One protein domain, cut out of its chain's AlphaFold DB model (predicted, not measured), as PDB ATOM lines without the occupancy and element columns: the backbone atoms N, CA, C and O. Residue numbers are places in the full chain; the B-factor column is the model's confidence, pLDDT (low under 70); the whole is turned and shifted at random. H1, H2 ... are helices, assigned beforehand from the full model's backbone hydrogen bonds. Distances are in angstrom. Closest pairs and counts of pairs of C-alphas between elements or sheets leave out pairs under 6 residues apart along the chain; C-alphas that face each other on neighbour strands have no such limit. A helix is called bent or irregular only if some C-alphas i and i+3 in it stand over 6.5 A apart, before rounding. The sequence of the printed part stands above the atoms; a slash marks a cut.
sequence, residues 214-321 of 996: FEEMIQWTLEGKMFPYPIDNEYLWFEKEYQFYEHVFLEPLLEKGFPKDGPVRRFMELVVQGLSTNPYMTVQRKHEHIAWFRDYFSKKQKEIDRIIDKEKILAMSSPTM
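What this domain is: This is residues 214 to 321 of the 996 residues of the protein "28S ribosomal protein S31, mitochondrial" of Trichinella papuae (UniProt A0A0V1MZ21). A helical hairpin, H4 beside the first arm of the long bent helix H5, forms the core of a long, drawn-out model, and the second arm of H5 turns away from one end of it. Beyond the other end, a winding stretch with no named element, residues 223 to 243, leads away to the lone helix H1, while the very short H3 packs on H4 and the equally slight H2 sits near the end of the hairpin where H4 passes over to H5. The printed part has 108 residues with five named helices, H1 to H5 in order along the chain, and no named strand; its class is all helix. The whole is extended, with a radius of gyration of the C-alphas of 21.8 A, and spans 74 by 31 by 17 A. Residues 309 to 321, of which 309 to 317 belong to H5, stick out freely.

How they stand to each other: The longest helix, H5, residues 283 to 317, was assigned as one helix by its hydrogen bonds but is bent: C-alphas 299 and 302 are 8.0 A apart. Its arms, H5a with residues 283 to 299 and H5b with residues 302 to 317, stand at a steep tilt of 63 degrees. H4, residues 263 to 276, touches H5a, and the closest C-alphas, those of Leu 275 and Lys 286, are 6.3 A apart. These two form a helical hairpin and run opposite ways at a shallow tilt of 13 degrees. H3, residues 251 to 254, touches H4, with the C-alphas of Glu 251 and Val 272 closest at 6.7 A. H3 is close to H5a but not clearly touching it; their closest C-alphas, those of Leu 253 and Ile 290, are 7.6 A apart. H2, residues 244 to 248, only just touches residues 275 to 276 of H4, with 3 pairs of C-alphas within 8 A, the closest being those of Val 248 and Ser 276 at 4.4 A. H2 also only just touches residues 283 to 286 of H5a, again with 3 pairs, the closest C-alphas being those of His 247 and Val 283 at 5.5 A. H5b touches no helix, and neither does H1, residues 214 to 222. In H1, H4 and H5a every O i to N i+4 pair is within hydrogen-bond range, as are 11 of 12 in H5b; H2 has 0 of 1, but 2 of 2 O i to N i+3 pairs, and H3 is too short for an O i to N i+4 pair.

Where its parts are: H5a measures 24.8 A from C-alpha 283 to C-alpha 299, which lies at (38.568, 160.725, 82.542). H5b measures 22.2 A and ends at C-alpha 317, at (13.946, 158.662, 66.914). H4, from Pro 263 to Ser 276, is 20.1 A long. H1 begins at C-alpha 214, at (28.245, 124.031, 128.701), and is 12.3 A long to Leu 222. H2, from Phe 244 to Val 248, and H3, from Glu 251 to Leu 254, have five and four residues, with lengths of 6.7 A and 5.5 A.

The domain as a whole: The two C-alphas farthest apart are those of Glu 215 and Ser 317, at 74.0 A, and the outline is a rod. Without the residues that stand free, the body of 95 residues spans 67 by 22 by 17 A. The printed part has no cut. The link from H1 to H2, with 21 residues, is long; H2 to H3 is tight, and H3 to H4 and H4 to H5 are short. The mean pLDDT of the printed part is 73.7. It is under 70 in 33 residues: 224 to 242, 261, 279, 308 and 311 to 321.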
ATOM      1  N   PHE A 214      27.509 122.865 128.188       70.69
ATOM      2  CA  PHE A 214      28.245 124.031 128.701       70.69
ATOM      3  C   PHE A 214      29.771 123.860 128.648       70.69
ATOM      4  O   PHE A 214      30.483 124.823 128.379       70.69
ATOM      5  N   GLU A 215      30.279 122.651 128.884       75.12
ATOM      6  CA  GLU A 215      31.715 122.340 128.837       75.12
ATOM      7  C   GLU A 215      32.214 122.343 127.382       75.12
ATOM      8  O   GLU A 215      33.254 122.926 127.079       75.12
ATOM      9  N   GLU A 216      31.400 121.809 126.466       78.19
ATOM     10  CA  GLU A 216      31.608 121.897 125.017       78.19
ATOM     11  C   GLU A 216      31.593 123.353 124.518       78.19
ATOM     12  O   GLU A 216      32.508 123.772 123.810       78.19
ATOM     13  N   MET A 217      30.620 124.163 124.954       72.19
ATOM     14  CA  MET A 217      30.543 125.590 124.623       72.19
ATOM     15  C   MET A 217      31.767 126.371 125.120       72.19
ATOM     16  O   MET A 217      32.334 127.154 124.359       72.19
ATOM     17  N   ILE A 218      32.210 126.145 126.365       76.75
ATOM     18  CA  ILE A 218      33.426 126.768 126.914       76.75
ATOM     19  C   ILE A 218      34.648 126.372 126.080       76.75
ATOM     20  O   ILE A 218      35.469 127.228 125.743       76.75
ATOM     21  N   GLN A 219      34.760 125.098 125.697       75.25
ATOM     22  CA  GLN A 219      35.855 124.638 124.853       75.25
ATOM     23  C   GLN A 219      35.807 125.264 123.449       75.25
ATOM     24  O   GLN A 219      36.844 125.693 122.950       75.25
ATOM     25  N   TRP A 220      34.632 125.416 122.832       73.44
ATOM     26  CA  TRP A 220      34.493 126.109 121.545       73.44
ATOM     27  C   TRP A 220      34.811 127.605 121.627       73.44
ATOM     28  O   TRP A 220      35.405 128.141 120.692       73.44
ATOM     29  N   THR A 221      34.482 128.279 122.732       76.12
ATOM     30  CA  THR A 221      34.914 129.662 122.983       76.12
ATOM     31  C   THR A 221      36.439 129.749 123.129       76.12
ATOM     32  O   THR A 221      37.063 130.608 122.512       76.12
ATOM     33  N   LEU A 222      37.075 128.828 123.867       72.12
ATOM     34  CA  LEU A 222      38.541 128.774 124.007       72.12
ATOM     35  C   LEU A 222      39.269 128.385 122.706       72.12
ATOM     36  O   LEU A 222      40.416 128.777 122.501       72.12
ATOM     37  N   GLU A 223      38.616 127.628 121.824       72.12
ATOM     38  CA  GLU A 223      39.100 127.285 120.481       72.12
ATOM     39  C   GLU A 223      38.799 128.374 119.429       72.12
ATOM     40  O   GLU A 223      39.130 128.193 118.257       72.12
ATOM     41  N   GLY A 224      38.172 129.495 119.813       64.62
ATOM     42  CA  GLY A 224      37.818 130.600 118.909       64.62
ATOM     43  C   GLY A 224      36.700 130.278 117.908       64.62
ATOM     44  O   GLY A 224      36.493 131.022 116.953       64.62
ATOM     45  N   LYS A 225      35.977 129.168 118.108       69.12
ATOM     46  CA  LYS A 225      34.821 128.743 117.296       69.12
ATOM     47  C   LYS A 225      33.524 129.440 117.711       69.12
ATOM     48  O   LYS A 225      32.587 129.501 116.920       69.12
ATOM     49  N   MET A 226      33.467 129.953 118.939       65.25
ATOM     50  CA  MET A 226      32.397 130.818 119.431       65.25
ATOM     51  C   MET A 226      32.968 132.108 120.017       65.25
ATOM     52  O   MET A 226      34.116 132.143 120.461       65.25
ATOM     53  N   PHE A 227      32.147 133.158 120.041       64.19
ATOM     54  CA  PHE A 227      32.513 134.432 120.653       64.19
ATOM     55  C   PHE A 227      32.813 134.268 122.156       64.19
ATOM     56  O   PHE A 227      32.163 133.458 122.831       64.19
ATOM     57  N   PRO A 228      33.774 135.032 122.703       67.88
ATOM     58  CA  PRO A 228      33.950 135.163 124.138       67.88
ATOM     59  C   PRO A 228      32.767 135.922 124.738       67.88
ATOM     60  O   PRO A 228      32.080 136.686 124.058       67.88
ATOM     61  N   TYR A 229      32.555 135.720 126.034       56.69
ATOM     62  CA  TYR A 229      31.621 136.516 126.815       56.69
ATOM     63  C   TYR A 229      32.395 137.390 127.820       56.69
ATOM     64  O   TYR A 229      33.282 136.855 128.492       56.69
ATOM     65  N   PRO A 230      32.069 138.690 127.976       60.34
ATOM     66  CA  PRO A 230      31.068 139.451 127.219       60.34
ATOM     67  C   PRO A 230      31.432 139.588 125.732       60.34
ATOM     68  O   PRO A 230      32.606 139.532 125.375       60.34
ATOM     69  N   ILE A 231      30.414 139.732 124.876       59.81
ATOM     70  CA  ILE A 231      30.589 139.797 123.416       59.81
ATOM     71  C   ILE A 231      31.338 141.082 123.057       59.81
ATOM     72  O   ILE A 231      30.772 142.174 123.087       59.81
ATOM     73  N   ASP A 232      32.607 140.922 122.705       62.41
ATOM     74  CA  ASP A 232      33.432 141.958 122.097       62.41
ATOM     75  C   ASP A 232      33.250 141.909 120.571       62.41
ATOM     76  O   ASP A 232      33.604 140.926 119.913       62.41
ATOM     77  N   ASN A 233      32.677 142.975 120.008       59.38
ATOM     78  CA  ASN A 233      32.418 143.092 118.571       59.38
ATOM     79  C   ASN A 233      33.710 143.238 117.740       59.38
ATOM     80  O   ASN A 233      33.668 143.059 116.523       59.38
ATOM     81  N   GLU A 234      34.852 143.526 118.372       60.62
ATOM     82  CA  GLU A 234      36.159 143.696 117.721       60.62
ATOM     83  C   GLU A 234      37.048 142.443 117.826       60.62
ATOM     84  O   GLU A 234      38.159 142.412 117.288       60.62
ATOM     85  N   TYR A 235      36.559 141.370 118.463       58.78
ATOM     86  CA  TYR A 235      37.340 140.182 118.841       58.78
ATOM     87  C   TYR A 235      38.075 139.466 117.687       58.78
ATOM     88  O   TYR A 235      39.055 138.756 117.921       58.78
ATOM     89  N   LEU A 236      37.634 139.654 116.439       58.03
ATOM     90  CA  LEU A 236      38.235 139.061 115.234       58.03
ATOM     91  C   LEU A 236      38.641 140.103 114.175       58.03
ATOM     92  O   LEU A 236      38.918 139.738 113.030       58.03
ATOM     93  N   TRP A 237      38.687 141.393 114.526       61.81
ATOM     94  CA  TRP A 237      39.019 142.448 113.570       61.81
ATOM     95  C   TRP A 237      40.539 142.597 113.390       61.81
ATOM     96  O   TRP A 237      41.286 142.794 114.348       61.81
ATOM     97  N   PHE A 238      41.015 142.498 112.143       62.84
ATOM     98  CA  PHE A 238      42.442 142.598 111.789       62.84
ATOM     99  C   PHE A 238      42.953 144.050 111.719       62.84
ATOM    100  O   PHE A 238      44.157 144.267 111.615       62.84
ATOM    101  N   GLU A 239      42.053 145.030 111.812       64.31
ATOM    102  CA  GLU A 239      42.330 146.472 111.833       64.31
ATOM    103  C   GLU A 239      41.775 147.119 113.116       64.31
ATOM    104  O   GLU A 239      40.809 147.870 113.073       64.31
ATOM    105  N   LYS A 240      42.379 146.833 114.279       61.81
ATOM    106  CA  LYS A 240      41.950 147.388 115.587       61.81
ATOM    107  C   LYS A 240      42.024 148.920 115.709       61.81
ATOM    108  O   LYS A 240      41.594 149.475 116.712       61.81
ATOM    109  N   GLU A 241      42.616 149.593 114.729       69.19
ATOM    110  CA  GLU A 241      42.740 151.053 114.683       69.19
ATOM    111  C   GLU A 241      41.534 151.728 114.005       69.19
ATOM    112  O   GLU A 241      41.359 152.937 114.144       69.19
ATOM    113  N   TYR A 242      40.686 150.961 113.307       69.38
ATOM    114  CA  TYR A 242      39.529 151.464 112.565       69.38
ATOM    115  C   TYR A 242      38.215 150.962 113.166       69.38
ATOM    116  O   TYR A 242      38.030 149.769 113.401       69.38
ATOM    117  N   GLN A 243      37.266 151.874 113.383       74.62
ATOM    118  CA  GLN A 243      35.969 151.514 113.954       74.62
ATOM    119  C   GLN A 243      35.081 150.819 112.916       74.62
ATOM    120  O   GLN A 243      35.076 151.168 111.735       74.62
ATOM    121  N   PHE A 244      34.258 149.869 113.371       72.19
ATOM    122  CA  PHE A 244      33.357 149.067 112.528       72.19
ATOM    123  C   PHE A 244      32.537 149.894 111.520       72.19
ATOM    124  O   PHE A 244      32.350 149.480 110.373       72.19
ATOM    125  N   TYR A 245      32.077 151.086 111.922       77.44
ATOM    126  CA  TYR A 245      31.263 151.956 111.075       77.44
ATOM    127  C   TYR A 245      32.007 152.411 109.799       77.44
ATOM    128  O   TYR A 245      31.368 152.588 108.765       77.44
ATOM    129  N   GLU A 246      33.343 152.511 109.821       76.06
ATOM    130  CA  GLU A 246      34.184 152.944 108.685       76.06
ATOM    131  C   GLU A 246      34.393 151.847 107.631       76.06
ATOM    132  O   GLU A 246      34.714 152.128 106.475       76.06
ATOM    133  N   HIS A 247      34.158 150.585 108.000       75.44
ATOM    134  CA  HIS A 247      34.182 149.461 107.066       75.44
ATOM    135  C   HIS A 247      32.845 149.209 106.368       75.44
ATOM    136  O   HIS A 247      32.835 148.508 105.347       75.44
ATOM    137  N   VAL A 248      31.749 149.730 106.932       78.81
ATOM    138  CA  VAL A 248      30.369 149.456 106.511       78.81
ATOM    139  C   VAL A 248      29.737 150.664 105.822       78.81
ATOM    140  O   VAL A 248      29.215 150.504 104.723       78.81
ATOM    141  N   PHE A 249      29.809 151.862 106.410       84.44
ATOM    142  CA  PHE A 249      29.143 153.051 105.868       84.44
ATOM    143  C   PHE A 249      30.057 153.826 104.915       84.44
ATOM    144  O   PHE A 249      30.721 154.796 105.285       84.44
ATOM    145  N   LEU A 250      30.108 153.369 103.665       85.69
ATOM    146  CA  LEU A 250      30.931 153.954 102.599       85.69
ATOM    147  C   LEU A 250      30.135 154.918 101.696       85.69
ATOM    148  O   LEU A 250      30.711 155.576 100.829       85.69
ATOM    149  N   GLU A 251      28.825 155.049 101.911       84.12
ATOM    150  CA  GLU A 251      27.917 155.929 101.166       84.12
ATOM    151  C   GLU A 251      28.351 157.413 101.154       84.12
ATOM    152  O   GLU A 251      28.268 158.027 100.085       84.12
ATOM    153  N   PRO A 252      28.893 158.009 102.246       85.25
ATOM    154  CA  PRO A 252      29.359 159.401 102.234       85.25
ATOM    155  C   PRO A 252      30.481 159.680 101.217       85.25
ATOM    156  O   PRO A 252      30.677 160.818 100.784       85.25
ATOM    157  N   LEU A 253      31.218 158.648 100.785       82.44
ATOM    158  CA  LEU A 253      32.275 158.775  99.775       82.44
ATOM    159  C   LEU A 253      31.715 159.004  98.362       82.44
ATOM    160  O   LEU A 253      32.440 159.516  97.500       82.44
ATOM    161  N   LEU A 254      30.438 158.669  98.135       83.69
ATOM    162  CA  LEU A 254      29.735 158.873  96.866       83.69
ATOM    163  C   LEU A 254      29.231 160.308  96.680       83.69
ATOM    164  O   LEU A 254      28.980 160.723  95.553       83.69
ATOM    165  N   GLU A 255      29.083 161.088  97.752       79.88
ATOM    166  CA  GLU A 255      28.675 162.499  97.653       79.88
ATOM    167  C   GLU A 255      29.780 163.388  97.063       79.88
ATOM    168  O   GLU A 255      29.510 164.437  96.478       79.88
ATOM    169  N   LYS A 256      31.040 162.959  97.192       72.19
ATOM    170  CA  LYS A 256      32.212 163.679  96.690       72.19
ATOM    171  C   LYS A 256      32.641 163.100  95.343       72.19
ATOM    172  O   LYS A 256      33.232 162.024  95.281       72.19
ATOM    173  N   GLY A 257      32.393 163.847  94.267       70.12
ATOM    174  CA  GLY A 257      32.954 163.584  92.936       70.12
ATOM    175  C   GLY A 257      32.191 162.594  92.046       70.12
ATOM    176  O   GLY A 257      32.724 162.222  91.008       70.12
ATOM    177  N   PHE A 258      30.971 162.192  92.410       81.88
ATOM    178  CA  PHE A 258      30.071 161.434  91.531       81.88
ATOM    179  C   PHE A 258      28.753 162.200  91.305       81.88
ATOM    180  O   PHE A 258      28.377 163.018  92.150       81.88
ATOM    181  N   PRO A 259      28.028 161.952  90.195       80.06
ATOM    182  CA  PRO A 259      26.688 162.503  89.987       80.06
ATOM    183  C   PRO A 259      25.720 162.114  91.114       80.06
ATOM    184  O   PRO A 259      25.843 161.035  91.693       80.06
ATOM    185  N   LYS A 260      24.728 162.967  91.402       75.62
ATOM    186  CA  LYS A 260      23.676 162.665  92.394       75.62
ATOM    187  C   LYS A 260      22.670 161.617  91.914       75.62
ATOM    188  O   LYS A 260      22.112 160.915  92.742       75.62
ATOM    189  N   ASP A 261      22.491 161.502  90.600       65.94
ATOM    190  CA  ASP A 261      21.555 160.595  89.936       65.94
ATOM    191  C   ASP A 261      22.147 160.076  88.616       65.94
ATOM    192  O   ASP A 261      23.059 160.679  88.045       65.94
ATOM    193  N   GLY A 262      21.604 158.962  88.115       77.25
ATOM    194  CA  GLY A 262      21.931 158.389  86.801       77.25
ATOM    195  C   GLY A 262      22.685 157.049  86.842       77.25
ATOM    196  O   GLY A 262      22.931 156.500  87.920       77.25
ATOM    197  N   PRO A 263      23.060 156.485  85.673       76.88
ATOM    198  CA  PRO A 263      23.642 155.141  85.579       76.88
ATOM    199  C   PRO A 263      24.950 154.975  86.366       76.88
ATOM    200  O   PRO A 263      25.114 153.994  87.088       76.88
ATOM    201  N   VAL A 264      25.846 155.969  86.296       82.75
ATOM    202  CA  VAL A 264      27.124 155.979  87.035       82.75
ATOM    203  C   VAL A 264      26.893 155.977  88.548       82.75
ATOM    204  O   VAL A 264      27.594 155.274  89.274       82.75
ATOM    205  N   ARG A 265      25.881 156.711  89.033       85.56
ATOM    206  CA  ARG A 265      25.534 156.752  90.458       85.56
ATOM    207  C   ARG A 265      25.060 155.385  90.954       85.56
ATOM    208  O   ARG A 265      25.635 154.863  91.903       85.56
ATOM    209  N   ARG A 266      24.100 154.774  90.250       79.88
ATOM    210  CA  ARG A 266      23.558 153.440  90.578       79.88
ATOM    211  C   ARG A 266      24.632 152.350  90.545       79.88
ATOM    212  O   ARG A 266      24.666 151.485  91.413       79.88
ATOM    213  N   PHE A 267      25.542 152.408  89.569       86.88
ATOM    214  CA  PHE A 267      26.694 151.508  89.510       86.88
ATOM    215  C   PHE A 267      27.594 151.659  90.748       86.88
ATOM    216  O   PHE A 267      27.966 150.665  91.367       86.88
ATOM    217  N   MET A 268      27.907 152.895  91.148       90.06
ATOM    218  CA  MET A 268      28.754 153.144  92.316       90.06
ATOM    219  C   MET A 268      28.094 152.778  93.650       90.06
ATOM    220  O   MET A 268      28.797 152.353  94.564       90.06
ATOM    221  N   GLU A 269      26.769 152.872  93.756       86.38
ATOM    222  CA  GLU A 269      26.006 152.382  94.912       86.38
ATOM    223  C   GLU A 269      26.120 150.855  95.056       86.38
ATOM    224  O   GLU A 269      26.389 150.364  96.153       86.38
ATOM    225  N   LEU A 270      26.050 150.103  93.949       85.50
ATOM    226  CA  LEU A 270      26.297 148.653  93.947       85.50
ATOM    227  C   LEU A 270      27.747 148.303  94.322       85.50
ATOM    228  O   LEU A 270      27.974 147.360  95.082       85.50
ATOM    229  N   VAL A 271      28.735 149.063  93.830       87.12
ATOM    230  CA  VAL A 271      30.149 148.888  94.214       87.12
ATOM    231  C   VAL A 271      30.335 149.135  95.713       87.12
ATOM    232  O   VAL A 271      30.974 148.331  96.388       87.12
ATOM    233  N   VAL A 272      29.740 150.199  96.257       88.31
ATOM    234  CA  VAL A 272      29.770 150.513  97.695       88.31
ATOM    235  C   VAL A 272      29.123 149.410  98.532       88.31
ATOM    236  O   VAL A 272      29.730 148.973  99.507       88.31
ATOM    237  N   GLN A 273      27.970 148.881  98.115       85.88
ATOM    238  CA  GLN A 273      27.301 147.764  98.787       85.88
ATOM    239  C   GLN A 273      28.127 146.459  98.739       85.88
ATOM    240  O   GLN A 273      28.173 145.699  99.709       85.88
ATOM    241  N   GLY A 274      28.822 146.197  97.629       83.25
ATOM    242  CA  GLY A 274      29.753 145.069  97.509       83.25
ATOM    243  C   GLY A 274      31.016 145.230  98.364       83.25
ATOM    244  O   GLY A 274      31.542 144.252  98.896       83.25
ATOM    245  N   LEU A 275      31.500 146.463  98.541       85.69
ATOM    246  CA  LEU A 275      32.645 146.762  99.401       85.69
ATOM    247  C   LEU A 275      32.276 146.719 100.888       85.69
ATOM    248  O   LEU A 275      33.049 146.166 101.670       85.69
ATOM    249  N   SER A 276      31.120 147.249 101.298       82.50
ATOM    250  CA  SER A 276      30.678 147.230 102.701       82.50
ATOM    251  C   SER A 276      30.459 145.805 103.214       82.50
ATOM    252  O   SER A 276      30.869 145.479 104.326       82.50
ATOM    253  N   THR A 277      29.934 144.921 102.363       80.25
ATOM    254  CA  THR A 277      29.716 143.497 102.673       80.25
ATOM    255  C   THR A 277      30.973 142.621 102.625       80.25
ATOM    256  O   THR A 277      30.903 141.460 103.025       80.25
ATOM    257  N   ASN A 278      32.131 143.134 102.186       78.00
ATOM    258  CA  ASN A 278      33.384 142.373 102.157       78.00
ATOM    259  C   ASN A 278      34.180 142.528 103.475       78.00
ATOM    260  O   ASN A 278      34.717 143.616 103.731       78.00
ATOM    261  N   PRO A 279      34.321 141.463 104.293       66.81
ATOM    262  CA  PRO A 279      35.050 141.519 105.556       66.81
ATOM    263  C   PRO A 279      36.567 141.348 105.389       66.81
ATOM    264  O   PRO A 279      37.295 141.607 106.329       66.81
ATOM    265  N   TYR A 280      37.078 140.935 104.221       73.56
ATOM    266  CA  TYR A 280      38.510 140.662 104.006       73.56
ATOM    267  C   TYR A 280      39.271 141.836 103.359       73.56
ATOM    268  O   TYR A 280      40.386 141.664 102.860       73.56
ATOM    269  N   MET A 281      38.671 143.030 103.327       79.94
ATOM    270  CA  MET A 281      39.274 144.247 102.776       79.94
ATOM    271  C   MET A 281      39.432 145.334 103.838       79.94
ATOM    272  O   MET A 281      38.476 145.672 104.538       79.94
ATOM    273  N   THR A 282      40.633 145.912 103.879       83.44
ATOM    274  CA  THR A 282      41.002 147.036 104.745       83.44
ATOM    275  C   THR A 282      40.216 148.305 104.414       83.44
ATOM    276  O   THR A 282      39.871 148.511 103.243       83.44
ATOM    277  N   VAL A 283      39.971 149.188 105.396       82.88
ATOM    278  CA  VAL A 283      39.286 150.488 105.165       82.88
ATOM    279  C   VAL A 283      39.951 151.245 104.021       82.88
ATOM    280  O   VAL A 283      39.285 151.664 103.068       82.88
ATOM    281  N   GLN A 284      41.281 151.352 104.083       84.62
ATOM    282  CA  GLN A 284      42.084 152.079 103.109       84.62
ATOM    283  C   GLN A 284      41.900 151.530 101.685       84.62
ATOM    284  O   GLN A 284      41.643 152.306 100.766       84.62
ATOM    285  N   ARG A 285      41.916 150.203 101.486       86.06
ATOM    286  CA  ARG A 285      41.702 149.613 100.151       86.06
ATOM    287  C   ARG A 285      40.290 149.848  99.624       86.06
ATOM    288  O   ARG A 285      40.133 150.033  98.420       86.06
ATOM    289  N   LYS A 286      39.262 149.848 100.484       88.81
ATOM    290  CA  LYS A 286      37.887 150.187 100.064       88.81
ATOM    291  C   LYS A 286      37.815 151.645  99.579       88.81
ATOM    292  O   LYS A 286      37.237 151.907  98.526       88.81
ATOM    293  N   HIS A 287      38.471 152.568 100.286       89.62
ATOM    294  CA  HIS A 287      38.558 153.983  99.904       89.62
ATOM    295  C   HIS A 287      39.338 154.196  98.597       89.62
ATOM    296  O   HIS A 287      38.857 154.900  97.708       89.62
ATOM    297  N   GLU A 288      40.498 153.555  98.440       89.62
ATOM    298  CA  GLU A 288      41.306 153.582  97.211       89.62
ATOM    299  C   GLU A 288      40.528 153.039  96.001       89.62
ATOM    300  O   GLU A 288      40.595 153.610  94.913       89.62
ATOM    301  N   HIS A 289      39.726 151.984  96.188       90.38
ATOM    302  CA  HIS A 289      38.892 151.408  95.130       90.38
ATOM    303  C   HIS A 289      37.799 152.382  94.652       90.38
ATOM    304  O   HIS A 289      37.594 152.553  93.450       90.38
ATOM    305  N   ILE A 290      37.133 153.077  95.582       89.88
ATOM    306  CA  ILE A 290      36.130 154.107  95.260       89.88
ATOM    307  C   ILE A 290      36.795 155.325  94.597       89.88
ATOM    308  O   ILE A 290      36.262 155.868  93.627       89.88
ATOM    309  N   ALA A 291      37.980 155.734  95.061       87.88
ATOM    310  CA  ALA A 291      38.751 156.818  94.452       87.88
ATOM    311  C   ALA A 291      39.189 156.486  93.013       87.88
ATOM    312  O   ALA A 291      39.066 157.331  92.128       87.88
ATOM    313  N   TRP A 292      39.610 155.246  92.744       92.25
ATOM    314  CA  TRP A 292      39.960 154.799  91.392       92.25
ATOM    315  C   TRP A 292      38.782 154.928  90.416       92.25
ATOM    316  O   TRP A 292      38.952 155.435  89.305       92.25
ATOM    317  N   PHE A 293      37.570 154.541  90.833       90.06
ATOM    318  CA  PHE A 293      36.373 154.726  90.006       90.06
ATOM    319  C   PHE A 293      36.052 156.202  89.750       90.06
ATOM    320  O   PHE A 293      35.669 156.553  88.632       90.06
ATOM    321  N   ARG A 294      36.244 157.079  90.745       87.75
ATOM    322  CA  ARG A 294      36.070 158.533  90.590       87.75
ATOM    323  C   ARG A 294      36.959 159.071  89.468       87.75
ATOM    324  O   ARG A 294      36.469 159.754  88.568       87.75
ATOM    325  N   ASP A 295      38.238 158.708  89.475       88.12
ATOM    326  CA  ASP A 295      39.200 159.106  88.443       88.12
ATOM    327  C   ASP A 295      38.887 158.487  87.074       88.12
ATOM    328  O   ASP A 295      39.037 159.150  86.044       88.12
ATOM    329  N   TYR A 296      38.441 157.226  87.046       87.94
ATOM    330  CA  TYR A 296      38.051 156.523  85.823       87.94
ATOM    331  C   TYR A 296      36.879 157.220  85.118       87.94
ATOM    332  O   TYR A 296      36.995 157.592  83.946       87.94
ATOM    333  N   PHE A 297      35.775 157.462  85.834       86.94
ATOM    334  CA  PHE A 297      34.606 158.141  85.271       86.94
ATOM    335  C   PHE A 297      34.920 159.599  84.910       86.94
ATOM    336  O   PHE A 297      34.546 160.042  83.828       86.94
ATOM    337  N   SER A 298      35.717 160.307  85.722       82.62
ATOM    338  CA  SER A 298      36.153 161.682  85.417       82.62
ATOM    339  C   SER A 298      36.935 161.775  84.098       82.62
ATOM    340  O   SER A 298      36.703 162.680  83.298       82.62
ATOM    341  N   LYS A 299      37.823 160.809  83.815       86.62
ATOM    342  CA  LYS A 299      38.568 160.725  82.542       86.62
ATOM    343  C   LYS A 299      37.682 160.369  81.342       86.62
ATOM    344  O   LYS A 299      38.040 160.695  80.211       86.62
ATOM    345  N   LYS A 300      36.545 159.704  81.569       83.94
ATOM    346  CA  LYS A 300      35.615 159.235  80.528       83.94
ATOM    347  C   LYS A 300      34.324 160.052  80.395       83.94
ATOM    348  O   LYS A 300      33.534 159.750  79.506       83.94
ATOM    349  N   GLN A 301      34.145 161.121  81.176       79.75
ATOM    350  CA  GLN A 301      32.913 161.923  81.214       79.75
ATOM    351  C   GLN A 301      32.388 162.312  79.820       79.75
ATOM    352  O   GLN A 301      31.255 161.992  79.486       79.75
ATOM    353  N   LYS A 302      33.245 162.859  78.944       78.31
ATOM    354  CA  LYS A 302      32.870 163.263  77.570       78.31
ATOM    355  C   LYS A 302      32.347 162.123  76.683       78.31
ATOM    356  O   LYS A 302      31.689 162.384  75.681       78.31
ATOM    357  N   GLU A 303      32.704 160.880  76.984       78.38
ATOM    358  CA  GLU A 303      32.254 159.698  76.243       78.38
ATOM    359  C   GLU A 303      30.960 159.137  76.840       78.38
ATOM    360  O   GLU A 303      30.068 158.740  76.096       78.38
ATOM    361  N   ILE A 304      30.810 159.220  78.165       75.25
ATOM    362  CA  ILE A 304      29.564 158.928  78.886       75.25
ATOM    363  C   ILE A 304      28.458 159.892  78.442       75.25
ATOM    364  O   ILE A 304      27.378 159.440  78.078       75.25
ATOM    365  N   ASP A 305      28.743 161.196  78.378       76.62
ATOM    366  CA  ASP A 305      27.789 162.216  77.929       76.62
ATOM    367  C   ASP A 305      27.335 161.951  76.480       76.62
ATOM    368  O   ASP A 305      26.142 161.969  76.188       76.62
ATOM    369  N   ARG A 306      28.265 161.582  75.582       79.75
ATOM    370  CA  ARG A 306      27.944 161.175  74.198       79.75
ATOM    371  C   ARG A 306      27.082 159.918  74.121       79.75
ATOM    372  O   ARG A 306      26.247 159.831  73.227       79.75
ATOM    373  N   ILE A 307      27.296 158.937  74.999       75.06
ATOM    374  CA  ILE A 307      26.472 157.721  75.051       75.06
ATOM    375  C   ILE A 307      25.071 158.064  75.564       75.06
ATOM    376  O   ILE A 307      24.102 157.658  74.937       75.06
ATOM    377  N   ILE A 308      24.959 158.879  76.615       69.81
ATOM    378  CA  ILE A 308      23.679 159.358  77.157       69.81
ATOM    379  C   ILE A 308      22.907 160.169  76.107       69.81
ATOM    380  O   ILE A 308      21.706 159.974  75.939       69.81
ATOM    381  N   ASP A 309      23.568 161.061  75.371       72.12
ATOM    382  CA  ASP A 309      22.910 161.840  74.321       72.12
ATOM    383  C   ASP A 309      22.564 160.975  73.099       72.12
ATOM    384  O   ASP A 309      21.501 161.155  72.509       72.12
ATOM    385  N   LYS A 310      23.379 159.965  72.768       70.94
ATOM    386  CA  LYS A 310      23.032 158.949  71.761       70.94
ATOM    387  C   LYS A 310      21.824 158.108  72.192       70.94
ATOM    388  O   LYS A 310      20.958 157.866  71.358       70.94
ATOM    389  N   GLU A 311      21.726 157.708  73.461       59.88
ATOM    390  CA  GLU A 311      20.551 157.025  74.024       59.88
ATOM    391  C   GLU A 311      19.308 157.920  73.989       59.88
ATOM    392  O   GLU A 311      18.256 157.464  73.551       59.88
ATOM    393  N   LYS A 312      19.415 159.206  74.358       58.50
ATOM    394  CA  LYS A 312      18.307 160.171  74.222       58.50
ATOM    395  C   LYS A 312      17.860 160.323  72.768       58.50
ATOM    396  O   LYS A 312      16.665 160.315  72.501       58.50
ATOM    397  N   ILE A 313      18.795 160.429  71.821       54.06
ATOM    398  CA  ILE A 313      18.483 160.541  70.388       54.06
ATOM    399  C   ILE A 313      17.830 159.248  69.871       54.06
ATOM    400  O   ILE A 313      16.858 159.327  69.123       54.06
ATOM    401  N   LEU A 314      18.273 158.065  70.310       44.50
ATOM    402  CA  LEU A 314      17.611 156.779  70.027       44.50
ATOM    403  C   LEU A 314      16.196 156.705  70.629       44.50
ATOM    404  O   LEU A 314      15.270 156.255  69.956       44.50
ATOM    405  N   ALA A 315      16.011 157.210  71.850       41.75
ATOM    406  CA  ALA A 315      14.712 157.306  72.514       41.75
ATOM    407  C   ALA A 315      13.762 158.335  71.864       41.75
ATOM    408  O   ALA A 315      12.551 158.210  72.011       41.75
ATOM    409  N   MET A 316      14.293 159.327  71.138       40.31
ATOM    410  CA  MET A 316      13.514 160.331  70.395       40.31
ATOM    411  C   MET A 316      13.255 159.961  68.924       40.31
ATOM    412  O   MET A 316      12.352 160.529  68.317       40.31
ATOM    413  N   SER A 317      14.045 159.056  68.336       37.19
ATOM    414  CA  SER A 317      13.946 158.662  66.914       37.19
ATOM    415  C   SER A 317      13.305 157.291  66.681       37.19
ATOM    416  O   SER A 317      12.934 156.979  65.551       37.19
ATOM    417  N   SER A 318      13.120 156.495  67.734       30.12
ATOM    418  CA  SER A 318      12.294 155.286  67.688       30.12
ATOM    419  C   SER A 318      10.837 155.654  67.997       30.12
ATOM    420  O   SER A 318      10.616 156.385  68.968       30.12
ATOM    421  N   PRO A 319       9.820 155.124  67.283       36.47
ATOM    422  CA  PRO A 319       8.483 155.066  67.868       36.47
ATOM    423  C   PRO A 319       8.624 154.303  69.187       36.47
ATOM    424  O   PRO A 319       9.263 153.252  69.205       36.47
ATOM    425  N   THR A 320       8.120 154.892  70.276       35.09
ATOM    426  CA  THR A 320       8.249 154.434  71.674       35.09
ATOM    427  C   THR A 320       8.621 152.957  71.814       35.09
ATOM    428  O   THR A 320       7.857 152.110  71.354       35.09
ATOM    429  N   MET A 321       9.724 152.649  72.515       35.50
ATOM    430  CA  MET A 321      10.013 151.302  73.034       35.50
ATOM    431  C   MET A 321       8.908 150.904  74.027       35.50
ATOM    432  O   MET A 321       9.061 151.019  75.242       35.50
TER     433      MET A 321